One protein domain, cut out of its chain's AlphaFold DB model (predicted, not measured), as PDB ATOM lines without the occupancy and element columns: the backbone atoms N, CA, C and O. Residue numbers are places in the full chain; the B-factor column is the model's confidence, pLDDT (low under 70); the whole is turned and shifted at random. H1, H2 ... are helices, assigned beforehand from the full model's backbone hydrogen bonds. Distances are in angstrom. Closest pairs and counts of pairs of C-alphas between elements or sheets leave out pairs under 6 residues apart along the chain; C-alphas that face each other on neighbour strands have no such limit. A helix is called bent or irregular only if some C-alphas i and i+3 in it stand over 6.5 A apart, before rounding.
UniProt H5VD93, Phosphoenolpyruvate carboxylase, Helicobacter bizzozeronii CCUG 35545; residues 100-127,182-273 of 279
ATOM      1  N   GLU A 100      14.055 -31.134   4.659       95.81
ATOM      2  CA  GLU A 100      15.427 -31.637   4.516       95.81
ATOM      3  C   GLU A 100      15.563 -32.751   3.461       95.81
ATOM      4  O   GLU A 100      16.675 -33.172   3.143       95.81
ATOM      5  N   GLY A 101      14.452 -33.207   2.869       96.00
ATOM      6  CA  GLY A 101      14.440 -34.182   1.776       96.00
ATOM      7  C   GLY A 101      14.177 -35.628   2.203       96.00
ATOM      8  O   GLY A 101      14.317 -36.540   1.382       96.00
ATOM      9  N   PHE A 102      13.773 -35.864   3.457       95.81
ATOM     10  CA  PHE A 102      13.325 -37.187   3.891       95.81
ATOM     11  C   PHE A 102      12.006 -37.572   3.200       95.81
ATOM     12  O   PHE A 102      11.109 -36.753   3.019       95.81
ATOM     13  N   GLN A 103      11.890 -38.842   2.806       95.00
ATOM     14  CA  GLN A 103      10.718 -39.364   2.096       95.00
ATOM     15  C   GLN A 103       9.535 -39.574   3.051       95.00
ATOM     16  O   GLN A 103       9.696 -40.190   4.107       95.00
ATOM     17  N   ALA A 104       8.338 -39.144   2.643       92.12
ATOM     18  CA  ALA A 104       7.118 -39.247   3.451       92.12
ATOM     19  C   ALA A 104       6.807 -40.689   3.880       92.12
ATOM     20  O   ALA A 104       6.478 -40.926   5.037       92.12
ATOM     21  N   ASP A 105       6.974 -41.666   2.984       93.06
ATOM     22  CA  ASP A 105       6.689 -43.074   3.288       93.06
ATOM     23  C   ASP A 105       7.550 -43.608   4.437       93.06
ATOM     24  O   ASP A 105       7.049 -44.302   5.321       93.06
ATOM     25  N   LEU A 106       8.832 -43.233   4.464       93.31
ATOM     26  CA  LEU A 106       9.755 -43.620   5.528       93.31
ATOM     27  C   LEU A 106       9.368 -42.964   6.860       93.31
ATOM     28  O   LEU A 106       9.350 -43.627   7.897       93.31
ATOM     29  N   LEU A 107       9.039 -41.671   6.837       92.94
ATOM     30  CA  LEU A 107       8.612 -40.949   8.035       92.94
ATOM     31  C   LEU A 107       7.295 -41.511   8.588       92.94
ATOM     32  O   LEU A 107       7.181 -41.717   9.795       92.94
ATOM     33  N   ASN A 108       6.341 -41.835   7.715       92.50
ATOM     34  CA  ASN A 108       5.059 -42.430   8.084       92.50
ATOM     35  C   ASN A 108       5.228 -43.821   8.705       92.50
ATOM     36  O   ASN A 108       4.594 -44.131   9.718       92.50
ATOM     37  N   GLN A 109       6.099 -44.657   8.131       90.94
ATOM     38  CA  GLN A 109       6.446 -45.961   8.702       90.94
ATOM     39  C   GLN A 109       7.063 -45.799  10.095       90.94
ATOM     40  O   GLN A 109       6.592 -46.417  11.049       90.94
ATOM     41  N   ASN A 110       8.049 -44.914  10.245       90.69
ATOM     42  CA  ASN A 110       8.693 -44.664  11.534       90.69
ATOM     43  C   ASN A 110       7.708 -44.136  12.583       90.69
ATOM     44  O   ASN A 110       7.698 -44.633  13.708       90.69
ATOM     45  N   ALA A 111       6.842 -43.188  12.222       88.69
ATOM     46  CA  ALA A 111       5.820 -42.657  13.120       88.69
ATOM     47  C   ALA A 111       4.812 -43.730  13.569       88.69
ATOM     48  O   ALA A 111       4.352 -43.698  14.705       88.69
ATOM     49  N   THR A 112       4.509 -44.710  12.709       89.19
ATOM     50  CA  THR A 112       3.594 -45.819  13.039       89.19
ATOM     51  C   THR A 112       4.242 -46.863  13.966       89.19
ATOM     52  O   THR A 112       3.544 -47.529  14.728       89.19
ATOM     53  N   HIS A 113       5.567 -47.031  13.908       88.25
ATOM     54  CA  HIS A 113       6.290 -48.078  14.645       88.25
ATOM     55  C   HIS A 113       7.054 -47.590  15.880       88.25
ATOM     56  O   HIS A 113       7.483 -48.411  16.692       88.25
ATOM     57  N   THR A 114       7.234 -46.281  16.041       89.25
ATOM     58  CA  THR A 114       7.931 -45.720  17.199       89.25
ATOM     59  C   THR A 114       7.031 -45.759  18.428       89.25
ATOM     60  O   THR A 114       5.878 -45.337  18.388       89.25
ATOM     61  N   THR A 115       7.568 -46.242  19.547       90.31
ATOM     62  CA  THR A 115       6.885 -46.208  20.843       90.31
ATOM     63  C   THR A 115       7.798 -45.582  21.885       90.31
ATOM     64  O   THR A 115       8.952 -45.980  22.041       90.31
ATOM     65  N   PHE A 116       7.275 -44.594  22.599       91.25
ATOM     66  CA  PHE A 116       7.949 -43.900  23.683       91.25
ATOM     67  C   PHE A 116       7.562 -44.513  25.035       91.25
ATOM     68  O   PHE A 116       6.380 -44.718  25.312       91.25
ATOM     69  N   TYR A 117       8.558 -44.786  25.881       93.81
ATOM     70  CA  TYR A 117       8.378 -45.438  27.182       93.81
ATOM     71  C   TYR A 117       8.825 -44.526  28.335       93.81
ATOM     72  O   TYR A 117       9.925 -44.702  28.864       93.81
ATOM     73  N   PRO A 118       8.021 -43.525  28.732       93.19
ATOM     74  CA  PRO A 118       8.329 -42.725  29.906       93.19
ATOM     75  C   PRO A 118       8.142 -43.565  31.172       93.19
ATOM     76  O   PRO A 118       7.101 -44.196  31.370       93.19
ATOM     77  N   VAL A 119       9.154 -43.551  32.039       94.38
ATOM     78  CA  VAL A 119       9.140 -44.262  33.321       94.38
ATOM     79  C   VAL A 119       9.116 -43.251  34.459       94.38
ATOM     80  O   VAL A 119      10.089 -42.532  34.682       94.38
ATOM     81  N   PHE A 120       8.002 -43.198  35.187       91.69
ATOM     82  CA  PHE A 120       7.863 -42.324  36.347       91.69
ATOM     83  C   PHE A 120       8.615 -42.884  37.549       91.69
ATOM     84  O   PHE A 120       8.460 -44.051  37.916       91.69
ATOM     85  N   THR A 121       9.395 -42.028  38.193       89.50
ATOM     86  CA  THR A 121      10.166 -42.345  39.397       89.50
ATOM     87  C   THR A 121       9.697 -41.455  40.545       89.50
ATOM     88  O   THR A 121       9.125 -40.388  40.319       89.50
ATOM     89  N   ALA A 122       9.892 -41.913  41.780       80.69
ATOM     90  CA  ALA A 122       9.629 -41.088  42.955       80.69
ATOM     91  C   ALA A 122      10.663 -39.957  43.028       80.69
ATOM     92  O   ALA A 122      11.842 -40.180  42.743       80.69
ATOM     93  N   HIS A 123      10.249 -38.758  43.442       71.19
ATOM     94  CA  HIS A 123      11.205 -37.663  43.590       71.19
ATOM     95  C   HIS A 123      11.963 -37.806  44.926       71.19
ATOM     96  O   HIS A 123      11.342 -37.712  45.985       71.19
ATOM     97  N   PRO A 124      13.303 -37.958  44.933       56.78
ATOM     98  CA  PRO A 124      14.061 -38.351  46.129       56.78
ATOM     99  C   PRO A 124      14.037 -37.323  47.273       56.78
ATOM    100  O   PRO A 124      14.364 -37.654  48.408       56.78
ATOM    101  N   THR A 125      13.684 -36.066  46.992       55.41
ATOM    102  CA  THR A 125      13.766 -34.953  47.961       55.41
ATOM    103  C   THR A 125      12.541 -34.035  48.011       55.41
ATOM    104  O   THR A 125      12.527 -33.096  48.804       55.41
ATOM    105  N   GLN A 126      11.507 -34.262  47.191       58.84
ATOM    106  CA  GLN A 126      10.370 -33.332  47.060       58.84
ATOM    107  C   GLN A 126       9.041 -34.076  46.928       58.84
ATOM    108  O   GLN A 126       8.356 -33.977  45.912       58.84
ATOM    109  N   SER A 127       8.640 -34.771  47.995       64.19
ATOM    110  CA  SER A 127       7.268 -35.274  48.104       64.19
ATOM    111  C   SER A 127       6.317 -34.107  48.389       64.19
ATOM    112  O   SER A 127       5.977 -33.791  49.535       64.19
ATOM    113  N   GLU A 182       6.293 -42.336  52.433       73.44
ATOM    114  CA  GLU A 182       6.494 -41.586  51.180       73.44
ATOM    115  C   GLU A 182       5.923 -42.271  49.924       73.44
ATOM    116  O   GLU A 182       5.319 -41.608  49.088       73.44
ATOM    117  N   VAL A 183       6.009 -43.597  49.798       83.62
ATOM    118  CA  VAL A 183       5.748 -44.279  48.512       83.62
ATOM    119  C   VAL A 183       4.288 -44.204  48.049       83.62
ATOM    120  O   VAL A 183       4.033 -43.965  46.873       83.62
ATOM    121  N   LEU A 184       3.314 -44.394  48.946       86.62
ATOM    122  CA  LEU A 184       1.895 -44.329  48.561       86.62
ATOM    123  C   LEU A 184       1.453 -42.899  48.230       86.62
ATOM    124  O   LEU A 184       0.520 -42.713  47.454       86.62
ATOM    125  N   PHE A 185       2.127 -41.892  48.782       84.00
ATOM    126  CA  PHE A 185       1.873 -40.497  48.431       84.00
ATOM    127  C   PHE A 185       2.481 -40.124  47.086       84.00
ATOM    128  O   PHE A 185       1.828 -39.445  46.301       84.00
ATOM    129  N   GLU A 186       3.687 -40.610  46.787       86.75
ATOM    130  CA  GLU A 186       4.263 -40.498  45.445       86.75
ATOM    131  C   GLU A 186       3.359 -41.170  44.406       86.75
ATOM    132  O   GLU A 186       3.147 -40.624  43.324       86.75
ATOM    133  N   LEU A 187       2.759 -42.316  44.752       90.31
ATOM    134  CA  LEU A 187       1.774 -42.964  43.894       90.31
ATOM    135  C   LEU A 187       0.528 -42.089  43.702       90.31
ATOM    136  O   LEU A 187       0.123 -41.880  42.566       90.31
ATOM    137  N   ASP A 188      -0.071 -41.565  44.772       89.44
ATOM    138  CA  ASP A 188      -1.248 -40.684  44.687       89.44
ATOM    139  C   ASP A 188      -0.972 -39.435  43.827       89.44
ATOM    140  O   ASP A 188      -1.768 -39.081  42.957       89.44
ATOM    141  N   ASN A 189       0.204 -38.822  43.988       88.12
ATOM    142  CA  ASN A 189       0.662 -37.720  43.143       88.12
ATOM    143  C   ASN A 189       0.807 -38.139  41.674       88.12
ATOM    144  O   ASN A 189       0.356 -37.414  40.787       88.12
ATOM    145  N   LEU A 190       1.416 -39.300  41.405       91.25
ATOM    146  CA  LEU A 190       1.535 -39.833  40.049       91.25
ATOM    147  C   LEU A 190       0.153 -40.024  39.422       91.25
ATOM    148  O   LEU A 190      -0.070 -39.563  38.309       91.25
ATOM    149  N   LEU A 191      -0.780 -40.666  40.126       93.00
ATOM    150  CA  LEU A 191      -2.131 -40.906  39.614       93.00
ATOM    151  C   LEU A 191      -2.873 -39.597  39.332       93.00
ATOM    152  O   LEU A 191      -3.521 -39.469  38.293       93.00
ATOM    153  N   TYR A 192      -2.712 -38.599  40.204       91.62
ATOM    154  CA  TYR A 192      -3.239 -37.258  39.976       91.62
ATOM    155  C   TYR A 192      -2.678 -36.627  38.691       91.62
ATOM    156  O   TYR A 192      -3.449 -36.140  37.861       91.62
ATOM    157  N   ILE A 193      -1.356 -36.670  38.497       89.88
ATOM    158  CA  ILE A 193      -0.690 -36.146  37.292       89.88
ATOM    159  C   ILE A 193      -1.139 -36.918  36.045       89.88
ATOM    160  O   ILE A 193      -1.375 -36.309  34.998       89.88
ATOM    161  N   LEU A 194      -1.290 -38.241  36.155       92.81
ATOM    162  CA  LEU A 194      -1.739 -39.088  35.058       92.81
ATOM    163  C   LEU A 194      -3.135 -38.692  34.575       92.81
ATOM    164  O   LEU A 194      -3.311 -38.467  33.380       92.81
ATOM    165  N   GLU A 195      -4.100 -38.563  35.487       93.00
ATOM    166  CA  GLU A 195      -5.477 -38.197  35.138       93.00
ATOM    167  C   GLU A 195      -5.582 -36.766  34.597       93.00
ATOM    168  O   GLU A 195      -6.261 -36.530  33.599       93.00
ATOM    169  N   ASN A 196      -4.926 -35.804  35.252       89.44
ATOM    170  CA  ASN A 196      -5.209 -34.381  35.033       89.44
ATOM    171  C   ASN A 196      -4.296 -33.705  34.007       89.44
ATOM    172  O   ASN A 196      -4.599 -32.594  33.572       89.44
ATOM    173  N   SER A 197      -3.184 -34.338  33.631       88.75
ATOM    174  CA  SER A 197      -2.222 -33.758  32.693       88.75
ATOM    175  C   SER A 197      -1.743 -34.770  31.662       88.75
ATOM    176  O   SER A 197      -1.909 -34.540  30.467       88.75
ATOM    177  N   PHE A 198      -1.190 -35.902  32.096       91.69
ATOM    178  CA  PHE A 198      -0.464 -36.781  31.185       91.69
ATOM    179  C   PHE A 198      -1.371 -37.474  30.160       91.69
ATOM    180  O   PHE A 198      -1.066 -37.456  28.969       91.69
ATOM    181  N   LEU A 199      -2.485 -38.075  30.595       92.06
ATOM    182  CA  LEU A 199      -3.412 -38.764  29.692       92.06
ATOM    183  C   LEU A 199      -4.072 -37.810  28.682       92.06
ATOM    184  O   LEU A 199      -4.047 -38.148  27.499       92.06
ATOM    185  N   PRO A 200      -4.580 -36.621  29.076       91.88
ATOM    186  CA  PRO A 200      -5.027 -35.612  28.117       91.88
ATOM    187  C   PRO A 200      -3.954 -35.255  27.080       91.88
ATOM    188  O   PRO A 200      -4.207 -35.337  25.883       91.88
ATOM    189  N   SER A 201      -2.720 -34.970  27.512       90.50
ATOM    190  CA  SER A 201      -1.631 -34.648  26.578       90.50
ATOM    191  C   SER A 201      -1.257 -35.817  25.659       90.50
ATOM    192  O   SER A 201      -0.876 -35.601  24.511       90.50
ATOM    193  N   CYS A 202      -1.382 -37.063  26.125       91.25
ATOM    194  CA  CYS A 202      -1.199 -38.238  25.273       91.25
ATOM    195  C   CYS A 202      -2.284 -38.350  24.204       91.25
ATOM    196  O   CYS A 202      -1.977 -38.763  23.090       91.25
ATOM    197  N   GLN A 203      -3.532 -38.006  24.531       91.19
ATOM    198  CA  GLN A 203      -4.631 -37.991  23.564       91.19
ATOM    199  C   GLN A 203      -4.411 -36.911  22.503       91.19
ATOM    200  O   GLN A 203      -4.543 -37.209  21.318       91.19
ATOM    201  N   ASP A 204      -3.992 -35.708  22.908       90.75
ATOM    202  CA  ASP A 204      -3.653 -34.620  21.980       90.75
ATOM    203  C   ASP A 204      -2.541 -35.045  21.008       90.75
ATOM    204  O   ASP A 204      -2.675 -34.896  19.793       90.75
ATOM    205  N   LEU A 205      -1.468 -35.652  21.528       90.06
ATOM    206  CA  LEU A 205      -0.375 -36.176  20.707       90.06
ATOM    207  C   LEU A 205      -0.832 -37.317  19.789       90.06
ATOM    208  O   LEU A 205      -0.413 -37.398  18.634       90.06
ATOM    209  N   PHE A 206      -1.673 -38.220  20.294       91.12
ATOM    210  CA  PHE A 206      -2.226 -39.312  19.499       91.12
ATOM    211  C   PHE A 206      -3.014 -38.767  18.310       91.12
ATOM    212  O   PHE A 206      -2.807 -39.213  17.182       91.12
ATOM    213  N   GLN A 207      -3.851 -37.754  18.546       91.50
ATOM    214  CA  GLN A 207      -4.601 -37.085  17.493       91.50
ATOM    215  C   GLN A 207      -3.679 -36.360  16.505       91.50
ATOM    216  O   GLN A 207      -3.842 -36.542  15.302       91.50
ATOM    217  N   GLU A 208      -2.664 -35.632  16.986       91.38
ATOM    218  CA  GLU A 208      -1.678 -34.951  16.132       91.38
ATOM    219  C   GLU A 208      -0.992 -35.927  15.162       91.38
ATOM    220  O   GLU A 208      -0.852 -35.635  13.973       91.38
ATOM    221  N   ILE A 209      -0.599 -37.114  15.641       92.31
ATOM    222  CA  ILE A 209       0.037 -38.134  14.797       92.31
ATOM    223  C   ILE A 209      -0.967 -38.731  13.802       92.31
ATOM    224  O   ILE A 209      -0.616 -38.930  12.639       92.31
ATOM    225  N   GLN A 210      -2.209 -39.004  14.210       92.75
ATOM    226  CA  GLN A 210      -3.237 -39.516  13.293       92.75
ATOM    227  C   GLN A 210      -3.553 -38.522  12.172       92.75
ATOM    228  O   GLN A 210      -3.629 -38.921  11.009       92.75
ATOM    229  N   ASP A 211      -3.680 -37.237  12.506       91.88
ATOM    230  CA  ASP A 211      -3.934 -36.165  11.541       91.88
ATOM    231  C   ASP A 211      -2.760 -36.012  10.568       91.88
ATOM    232  O   ASP A 211      -2.958 -35.889   9.359       91.88
ATOM    233  N   MET A 212      -1.527 -36.090  11.080       91.25
ATOM    234  CA  MET A 212      -0.310 -36.087  10.268       91.25
ATOM    235  C   MET A 212      -0.263 -37.269   9.288       91.25
ATOM    236  O   MET A 212       0.139 -37.093   8.138       91.25
ATOM    237  N   LEU A 213      -0.664 -38.466   9.730       91.31
ATOM    238  CA  LEU A 213      -0.664 -39.683   8.912       91.31
ATOM    239  C   LEU A 213      -1.890 -39.801   7.992       91.31
ATOM    240  O   LEU A 213      -1.868 -40.604   7.058       91.31
ATOM    241  N   GLY A 214      -2.964 -39.054   8.262       92.00
ATOM    242  CA  GLY A 214      -4.246 -39.161   7.562       92.00
ATOM    243  C   GLY A 214      -4.975 -40.490   7.791       92.00
ATOM    244  O   GLY A 214      -5.796 -40.890   6.966       92.00
ATOM    245  N   LYS A 215      -4.654 -41.211   8.872       91.69
ATOM    246  CA  LYS A 215      -5.240 -42.519   9.207       91.69
ATOM    247  C   LYS A 215      -5.189 -42.778  10.717       91.69
ATOM    248  O   LYS A 215      -4.305 -42.241  11.387       91.69
ATOM    249  N   PRO A 216      -6.082 -43.626  11.255       90.81
ATOM    250  CA  PRO A 216      -6.009 -44.022  12.653       90.81
ATOM    251  C   PRO A 216      -4.721 -44.799  12.943       90.81
ATOM    252  O   PRO A 216      -4.214 -45.547  12.099       90.81
ATOM    253  N   LEU A 217      -4.206 -44.636  14.159       88.50
ATOM    254  CA  LEU A 217      -3.098 -45.431  14.667       88.50
ATOM    255  C   LEU A 217      -3.636 -46.730  15.273       88.50
ATOM    256  O   LEU A 217      -4.538 -46.720  16.104       88.50
ATOM    257  N   GLU A 218      -3.037 -47.859  14.904       87.12
ATOM    258  CA  GLU A 218      -3.414 -49.171  15.455       87.12
ATOM    259  C   GLU A 218      -2.857 -49.408  16.868       87.12
ATOM    260  O   GLU A 218      -3.301 -50.312  17.576       87.12
ATOM    261  N   ARG A 219      -1.844 -48.635  17.276       85.94
ATOM    262  CA  ARG A 219      -1.141 -48.779  18.557       85.94
ATOM    263  C   ARG A 219      -0.895 -47.417  19.182       85.94
ATOM    264  O   ARG A 219      -0.586 -46.458  18.480       85.94
ATOM    265  N   ALA A 220      -0.980 -47.354  20.508       86.31
ATOM    266  CA  ALA A 220      -0.601 -46.158  21.244       86.31
ATOM    267  C   ALA A 220       0.915 -45.900  21.083       86.31
ATOM    268  O   ALA A 220       1.711 -46.808  21.333       86.31
ATOM    269  N   PRO A 221       1.337 -44.678  20.716       86.94
ATOM    270  CA  PRO A 221       2.743 -44.315  20.554       86.94
ATOM    271  C   PRO A 221       3.449 -44.120  21.902       86.94
ATOM    272  O   PRO A 221       4.653 -43.884  21.933       86.94
ATOM    273  N   ILE A 222       2.720 -44.209  23.019       91.75
ATOM    274  CA  ILE A 222       3.238 -44.070  24.379       91.75
ATOM    275  C   ILE A 222       2.838 -45.297  25.193       91.75
ATOM    276  O   ILE A 222       1.668 -45.682  25.219       91.75
ATOM    277  N   CYS A 223       3.802 -45.873  25.909       91.12
ATOM    278  CA  CYS A 223       3.576 -46.930  26.883       91.12
ATOM    279  C   CYS A 223       4.183 -46.533  28.231       91.12
ATOM    280  O   CYS A 223       5.384 -46.312  28.356       91.12
ATOM    281  N   LEU A 224       3.332 -46.409  29.246       91.06
ATOM    282  CA  LEU A 224       3.721 -45.888  30.550       91.06
ATOM    283  C   LEU A 224       4.413 -46.939  31.414       91.06
ATOM    284  O   LEU A 224       3.905 -48.047  31.578       91.06
ATOM    285  N   GLY A 225       5.527 -46.550  32.032       92.94
ATOM    286  CA  GLY A 225       6.175 -47.295  33.106       92.94
ATOM    287  C   GLY A 225       6.191 -46.512  34.419       92.94
ATOM    288  O   GLY A 225       6.103 -45.284  34.440       92.94
ATOM    289  N   SER A 226       6.346 -47.221  35.535       93.25
ATOM    290  CA  SER A 226       6.586 -46.607  36.841       93.25
ATOM    291  C   SER A 226       7.499 -47.481  37.693       93.25
ATOM    292  O   SER A 226       7.379 -48.705  37.694       93.25
ATOM    293  N   TRP A 227       8.406 -46.840  38.423       93.88
ATOM    294  CA  TRP A 227       9.237 -47.455  39.462       93.88
ATOM    295  C   TRP A 227       8.678 -47.227  40.870       93.88
ATOM    296  O   TRP A 227       9.151 -47.836  41.829       93.88
ATOM    297  N   ILE A 228       7.657 -46.379  41.016       91.38
ATOM    298  CA  ILE A 228       7.067 -46.053  42.316       91.38
ATOM    299  C   ILE A 228       6.445 -47.318  42.912       91.38
ATOM    300  O   ILE A 228       5.547 -47.916  42.327       91.38
ATOM    301  N   GLY A 229       6.949 -47.744  44.072       89.38
ATOM    302  CA  GLY A 229       6.521 -48.975  44.744       89.38
ATOM    303  C   GLY A 229       7.100 -50.274  44.183       89.38
ATOM    304  O   GLY A 229       6.853 -51.329  44.769       89.38
ATOM    305  N   GLY A 230       7.873 -50.208  43.096       90.00
ATOM    306  CA  GLY A 230       8.552 -51.352  42.486       90.00
ATOM    307  C   GLY A 230      10.063 -51.353  42.693       90.00
ATOM    308  O   GLY A 230      10.631 -52.414  42.945       90.00
ATOM    309  N   ASP A 231      10.701 -50.185  42.628       91.06
ATOM    310  CA  ASP A 231      12.144 -50.058  42.817       91.06
ATOM    311  C   ASP A 231      12.534 -50.258  44.289       91.06
ATOM    312  O   ASP A 231      12.029 -49.585  45.191       91.06
ATOM    313  N   ARG A 232      13.412 -51.234  44.526       90.00
ATOM    314  CA  ARG A 232      13.889 -51.647  45.854       90.00
ATOM    315  C   ARG A 232      15.351 -51.328  46.080       90.00
ATOM    316  O   ARG A 232      15.856 -51.622  47.166       90.00
ATOM    317  N   ASP A 233      16.039 -50.801  45.075       88.50
ATOM    318  CA  ASP A 233      17.468 -50.576  45.180       88.50
ATOM    319  C   ASP A 233      17.758 -49.576  46.310       88.50
ATOM    320  O   ASP A 233      17.254 -48.454  46.334       88.50
ATOM    321  N   GLY A 234      18.478 -50.033  47.337       83.56
ATOM    322  CA  GLY A 234      18.768 -49.253  48.544       83.56
ATOM    323  C   GLY A 234      17.560 -48.843  49.405       83.56
ATOM    324  O   GLY A 234      17.755 -48.116  50.381       83.56
ATOM    325  N   ASN A 235      16.333 -49.298  49.109       82.81
ATOM    326  CA  ASN A 235      15.116 -48.852  49.796       82.81
ATOM    327  C   ASN A 235      14.402 -49.992  50.558       82.81
ATOM    328  O   ASN A 235      13.556 -50.691  49.991       82.81
ATOM    329  N   PRO A 236      14.658 -50.162  51.873       83.56
ATOM    330  CA  PRO A 236      14.058 -51.237  52.668       83.56
ATOM    331  C   PRO A 236      12.546 -51.072  52.884       83.56
ATOM    332  O   PRO A 236      11.886 -52.006  53.340       83.56
ATOM    333  N   PHE A 237      11.978 -49.901  52.576       83.00
ATOM    334  CA  PHE A 237      10.553 -49.635  52.760       83.00
ATOM    335  C   PHE A 237       9.690 -50.205  51.627       83.00
ATOM    336  O   PHE A 237       8.474 -50.321  51.785       83.00
ATOM    337  N   VAL A 238      10.293 -50.624  50.511       88.44
ATOM    338  CA  VAL A 238       9.573 -51.216  49.380       88.44
ATOM    339  C   VAL A 238       9.474 -52.732  49.545       88.44
ATOM    340  O   VAL A 238      10.267 -53.513  49.024       88.44
ATOM    341  N   SER A 239       8.469 -53.164  50.310       91.12
ATOM    342  CA  SER A 239       8.185 -54.583  50.568       91.12
ATOM    343  C   SER A 239       7.327 -55.241  49.472       91.12
ATOM    344  O   SER A 239       6.719 -54.568  48.640       91.12
ATOM    345  N   ASN A 240       7.219 -56.579  49.485       93.44
ATOM    346  CA  ASN A 240       6.273 -57.313  48.622       93.44
ATOM    347  C   ASN A 240       4.819 -56.895  48.870       93.44
ATOM    348  O   ASN A 240       4.054 -56.764  47.920       93.44
ATOM    349  N   ALA A 241       4.456 -56.660  50.134       93.19
ATOM    350  CA  ALA A 241       3.119 -56.207  50.496       93.19
ATOM    351  C   ALA A 241       2.831 -54.808  49.931       93.19
ATOM    352  O   ALA A 241       1.753 -54.588  49.382       93.19
ATOM    353  N   LEU A 242       3.811 -53.897  49.993       90.94
ATOM    354  CA  LEU A 242       3.682 -52.563  49.408       90.94
ATOM    355  C   LEU A 242       3.539 -52.630  47.885       90.94
ATOM    356  O   LEU A 242       2.628 -52.012  47.348       90.94
ATOM    357  N   LEU A 243       4.385 -53.403  47.196       93.25
ATOM    358  CA  LEU A 243       4.282 -53.578  45.743       93.25
ATOM    359  C   LEU A 243       2.894 -54.099  45.341       93.25
ATOM    360  O   LEU A 243       2.264 -53.547  44.443       93.25
ATOM    361  N   HIS A 244       2.390 -55.122  46.034       95.44
ATOM    362  CA  HIS A 244       1.050 -55.652  45.781       95.44
ATOM    363  C   HIS A 244      -0.035 -54.585  45.988       95.44
ATOM    364  O   HIS A 244      -0.934 -54.445  45.162       95.44
ATOM    365  N   GLN A 245       0.069 -53.790  47.057       95.31
ATOM    366  CA  GLN A 245      -0.847 -52.682  47.317       95.31
ATOM    367  C   GLN A 245      -0.800 -51.619  46.208       95.31
ATOM    368  O   GLN A 245      -1.851 -51.183  45.746       95.31
ATOM    369  N   VAL A 246       0.393 -51.230  45.751       94.19
ATOM    370  CA  VAL A 246       0.572 -50.259  44.659       94.19
ATOM    371  C   VAL A 246      -0.080 -50.747  43.367       94.19
ATOM    372  O   VAL A 246      -0.825 -49.993  42.745       94.19
ATOM    373  N   VAL A 247       0.129 -52.015  42.999       95.31
ATOM    374  CA  VAL A 247      -0.476 -52.610  41.795       95.31
ATOM    375  C   VAL A 247      -2.003 -52.618  41.885       95.31
ATOM    376  O   VAL A 247      -2.670 -52.277  40.910       95.31
ATOM    377  N   LEU A 248      -2.576 -52.958  43.047       97.19
ATOM    378  CA  LEU A 248      -4.028 -52.920  43.241       97.19
ATOM    379  C   LEU A 248      -4.595 -51.503  43.098       97.19
ATOM    380  O   LEU A 248      -5.596 -51.327  42.409       97.19
ATOM    381  N   ILE A 249      -3.940 -50.503  43.693       96.62
ATOM    382  CA  ILE A 249      -4.358 -49.098  43.594       96.62
ATOM    383  C   ILE A 249      -4.312 -48.621  42.133       96.62
ATOM    384  O   ILE A 249      -5.252 -47.990  41.658       96.62
ATOM    385  N   GLN A 250      -3.245 -48.945  41.395       95.62
ATOM    386  CA  GLN A 250      -3.128 -48.600  39.972       95.62
ATOM    387  C   GLN A 250      -4.202 -49.291  39.120       95.62
ATOM    388  O   GLN A 250      -4.768 -48.671  38.218       95.62
ATOM    389  N   HIS A 251      -4.503 -50.558  39.415       96.62
ATOM    390  CA  HIS A 251      -5.542 -51.318  38.724       96.62
ATOM    391  C   HIS A 251      -6.942 -50.742  38.976       96.62
ATOM    392  O   HIS A 251      -7.720 -50.558  38.041       96.62
ATOM    393  N   GLU A 252      -7.255 -50.400  40.224       98.12
ATOM    394  CA  GLU A 252      -8.510 -49.739  40.576       98.12
ATOM    395  C   GLU A 252      -8.631 -48.370  39.893       98.12
ATOM    396  O   GLU A 252      -9.670 -48.057  39.308       98.12
ATOM    397  N   PHE A 253      -7.556 -47.576  39.903       96.75
ATOM    398  CA  PHE A 253      -7.513 -46.272  39.246       96.75
ATOM    399  C   PHE A 253      -7.869 -46.365  37.757       96.75
ATOM    400  O   PHE A 253      -8.749 -45.634  37.295       96.75
ATOM    401  N   ILE A 254      -7.240 -47.279  37.008       95.25
ATOM    402  CA  ILE A 254      -7.494 -47.384  35.565       95.25
ATOM    403  C   ILE A 254      -8.914 -47.884  35.263       95.25
ATOM    404  O   ILE A 254      -9.556 -47.368  34.349       95.25
ATOM    405  N   ILE A 255      -9.448 -48.821  36.056       97.88
ATOM    406  CA  ILE A 255     -10.841 -49.275  35.916       97.88
ATOM    407  C   ILE A 255     -11.806 -48.107  36.140       97.88
ATOM    408  O   ILE A 255     -12.699 -47.879  35.323       97.88
ATOM    409  N   ASN A 256     -11.615 -47.343  37.217       98.00
ATOM    410  CA  ASN A 256     -12.468 -46.202  37.541       98.00
ATOM    411  C   ASN A 256     -12.422 -45.122  36.453       98.00
ATOM    412  O   ASN A 256     -13.456 -44.536  36.122       98.00
ATOM    413  N   LEU A 257     -11.251 -44.902  35.850       95.69
ATOM    414  CA  LEU A 257     -11.101 -43.983  34.731       95.69
ATOM    415  C   LEU A 257     -11.917 -44.436  33.509       95.69
ATOM    416  O   LEU A 257     -12.676 -43.643  32.947       95.69
ATOM    417  N   TYR A 258     -11.829 -45.715  33.127       96.19
ATOM    418  CA  TYR A 258     -12.634 -46.254  32.029       96.19
ATOM    419  C   TYR A 258     -14.133 -46.156  32.316       96.19
ATOM    420  O   TYR A 258     -14.879 -45.675  31.465       96.19
ATOM    421  N   LEU A 259     -14.576 -46.526  33.521       98.00
ATOM    422  CA  LEU A 259     -15.983 -46.419  33.913       98.00
ATOM    423  C   LEU A 259     -16.505 -44.980  33.794       98.00
ATOM    424  O   LEU A 259     -17.592 -44.766  33.254       98.00
ATOM    425  N   LYS A 260     -15.721 -43.993  34.246       96.44
ATOM    426  CA  LYS A 260     -16.048 -42.562  34.133       96.44
ATOM    427  C   LYS A 260     -16.254 -42.145  32.674       96.44
ATOM    428  O   LYS A 260     -17.270 -41.523  32.366       96.44
ATOM    429  N   HIS A 261     -15.335 -42.502  31.777       94.56
ATOM    430  CA  HIS A 261     -15.433 -42.138  30.360       94.56
ATOM    431  C   HIS A 261     -16.540 -42.899  29.624       94.56
ATOM    432  O   HIS A 261     -17.303 -42.294  28.873       94.56
ATOM    433  N   THR A 262     -16.710 -44.197  29.877       97.12
ATOM    434  CA  THR A 262     -17.813 -44.971  29.292       97.12
ATOM    435  C   THR A 262     -19.167 -44.412  29.724       97.12
ATOM    436  O   THR A 262     -20.060 -44.276  28.893       97.12
ATOM    437  N   ALA A 263     -19.327 -44.015  30.989       96.81
ATOM    438  CA  ALA A 263     -20.564 -43.395  31.461       96.81
ATOM    439  C   ALA A 263     -20.874 -42.059  30.757       96.81
ATOM    440  O   ALA A 263     -22.046 -41.746  30.534       96.81
ATOM    441  N   GLN A 264     -19.849 -41.280  30.392       95.94
ATOM    442  CA  GLN A 264     -20.012 -40.070  29.579       95.94
ATOM    443  C   GLN A 264     -20.464 -40.423  28.156       95.94
ATOM    444  O   GLN A 264     -21.483 -39.903  27.702       95.94
ATOM    445  N   LEU A 265     -19.787 -41.375  27.505       96.31
ATOM    446  CA  LEU A 265     -20.124 -41.824  26.149       96.31
ATOM    447  C   LEU A 265     -21.541 -42.396  26.051       96.31
ATOM    448  O   LEU A 265     -22.244 -42.111  25.090       96.31
ATOM    449  N   VAL A 266     -22.000 -43.146  27.057       95.50
ATOM    450  CA  VAL A 266     -23.379 -43.672  27.108       95.50
ATOM    451  C   VAL A 266     -24.423 -42.552  27.050       95.50
ATOM    452  O   VAL A 266     -25.499 -42.747  26.494       95.50
ATOM    453  N   ARG A 267     -24.129 -41.376  27.617       94.19
ATOM    454  CA  ARG A 267     -25.033 -40.216  27.557       94.19
ATOM    455  C   ARG A 267     -24.908 -39.439  26.251       94.19
ATOM    456  O   ARG A 267     -25.893 -38.867  25.799       94.19
ATOM    457  N   GLU A 268     -23.708 -39.386  25.687       95.38
ATOM    458  CA  GLU A 268     -23.410 -38.625  24.474       95.38
ATOM    459  C   GLU A 268     -23.895 -39.332  23.202       95.38
ATOM    460  O   GLU A 268     -24.536 -38.710  22.351       95.38
ATOM    461  N   LEU A 269     -23.644 -40.642  23.092       93.38
ATOM    462  CA  LEU A 269     -23.958 -41.478  21.931       93.38
ATOM    463  C   LEU A 269     -25.453 -41.820  21.870       93.38
ATOM    464  O   LEU A 269     -25.877 -42.965  21.998       93.38
ATOM    465  N   SER A 270     -26.257 -40.790  21.635       90.25
ATOM    466  CA  SER A 270     -27.720 -40.818  21.524       90.25
ATOM    467  C   SER A 270     -28.218 -41.130  20.105       90.25
ATOM    468  O   SER A 270     -29.320 -40.737  19.720       90.25
ATOM    469  N   ILE A 271     -27.400 -41.821  19.305       89.75
ATOM    470  CA  ILE A 271     -27.690 -42.126  17.901       89.75
ATOM    471  C   ILE A 271     -28.972 -42.963  17.829       89.75
ATOM    472  O   ILE A 271     -29.027 -44.077  18.351       89.75
ATOM    473  N   SER A 272     -30.004 -42.428  17.173       89.38
ATOM    474  CA  SER A 272     -31.249 -43.162  16.938       89.38
ATOM    475  C   SER A 272     -31.113 -44.069  15.721       89.38
ATOM    476  O   SER A 272     -30.609 -43.656  14.673       89.38
ATOM    477  N   SER A 273     -31.640 -45.288  15.845       88.00
ATOM    478  CA  SER A 273     -31.767 -46.235  14.739       88.00
ATOM    479  C   SER A 273     -32.559 -45.674  13.560       88.00
ATOM    480  O   SER A 273     -32.292 -46.052  12.425       88.00
TER     481      SER A 273
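This is residues 100 to 127 and 182 to 273 of the 279 residues of the protein "Phosphoenolpyruvate carboxylase" of Helicobacter bizzozeronii CCUG 35545 (UniProt H5VD93). The model is a loose, open V: the long bent helix H2, with extended stretches of chain beside it, makes one arm, and the long helix H3 makes the other, packing on H2a near its beginning and sticking out with residues 258 to 273. H1, a short helix, sits at the far end of H2b, and the unnamed stretch after H2 folds back along it before H3 begins. The printed part has 120 residues, with three named helices in the order H1, H2, H3 and no named strand; its class is all helix. It is loose, with a radius of gyration of the C-alphas of 18.8 A, and flat in outline, spanning 51 by 49 by 23 A.

H2, residues 182 to 213, was assigned as one helix by its hydrogen bonds, but it is bent: C-alphas 196 and 199 are 7.1 A apart. Its arms H2a, residues 182 to 196, and H2b, residues 199 to 213, stand at a steep tilt of 44 degrees. H3, residues 240 to 268, touches H2a with residues 246 to 253 alone; the closest C-alphas are those of Leu 184 and Val 246, 7.2 A apart. These two run the same way at a shallow tilt of 18 degrees. H2b and H3 are apart. H1, residues 104 to 113, is close to H2b but not clearly touching it; their closest C-alphas are those of Asn 108 and Leu 213, 6.4 A apart. H1 and H2b run opposite ways at a shallow tilt of 31 degrees. H1 is apart from H2a and from H3. Outside the helices, residues 119 to 120 pair with residues 225 to 226 as strands do, parallel. In H1, H2a and H2b every O i to N i+4 pair is within hydrogen-bond range; in H3 it is 24 of 25.

H2a begins at C-alpha 182 at (6.494, -41.586, 51.180) and is 21.2 A long; H2b is 21.0 A long and ends at C-alpha 213 at (-0.664, -39.683, 8.912). H3 measures 42.6 A and ends at C-alpha 268 at (-23.410, -38.625, 24.474). H1 is 14.3 A long.

The two C-alphas farthest apart are those of Gly 234 and Ser 273, 60.9 A. Residues 258 to 273, of which 258 to 268 belong to H3, stand free. Residues 128 to 181 are not printed, and C-alphas 127 and 182 are 7.1 A apart across this cut, which falls in the link from H1 to H2. The link from H2 to H3 is long, with 26 residues. The mean pLDDT of the printed part is 90.3; residues 124 to 127 are under 70.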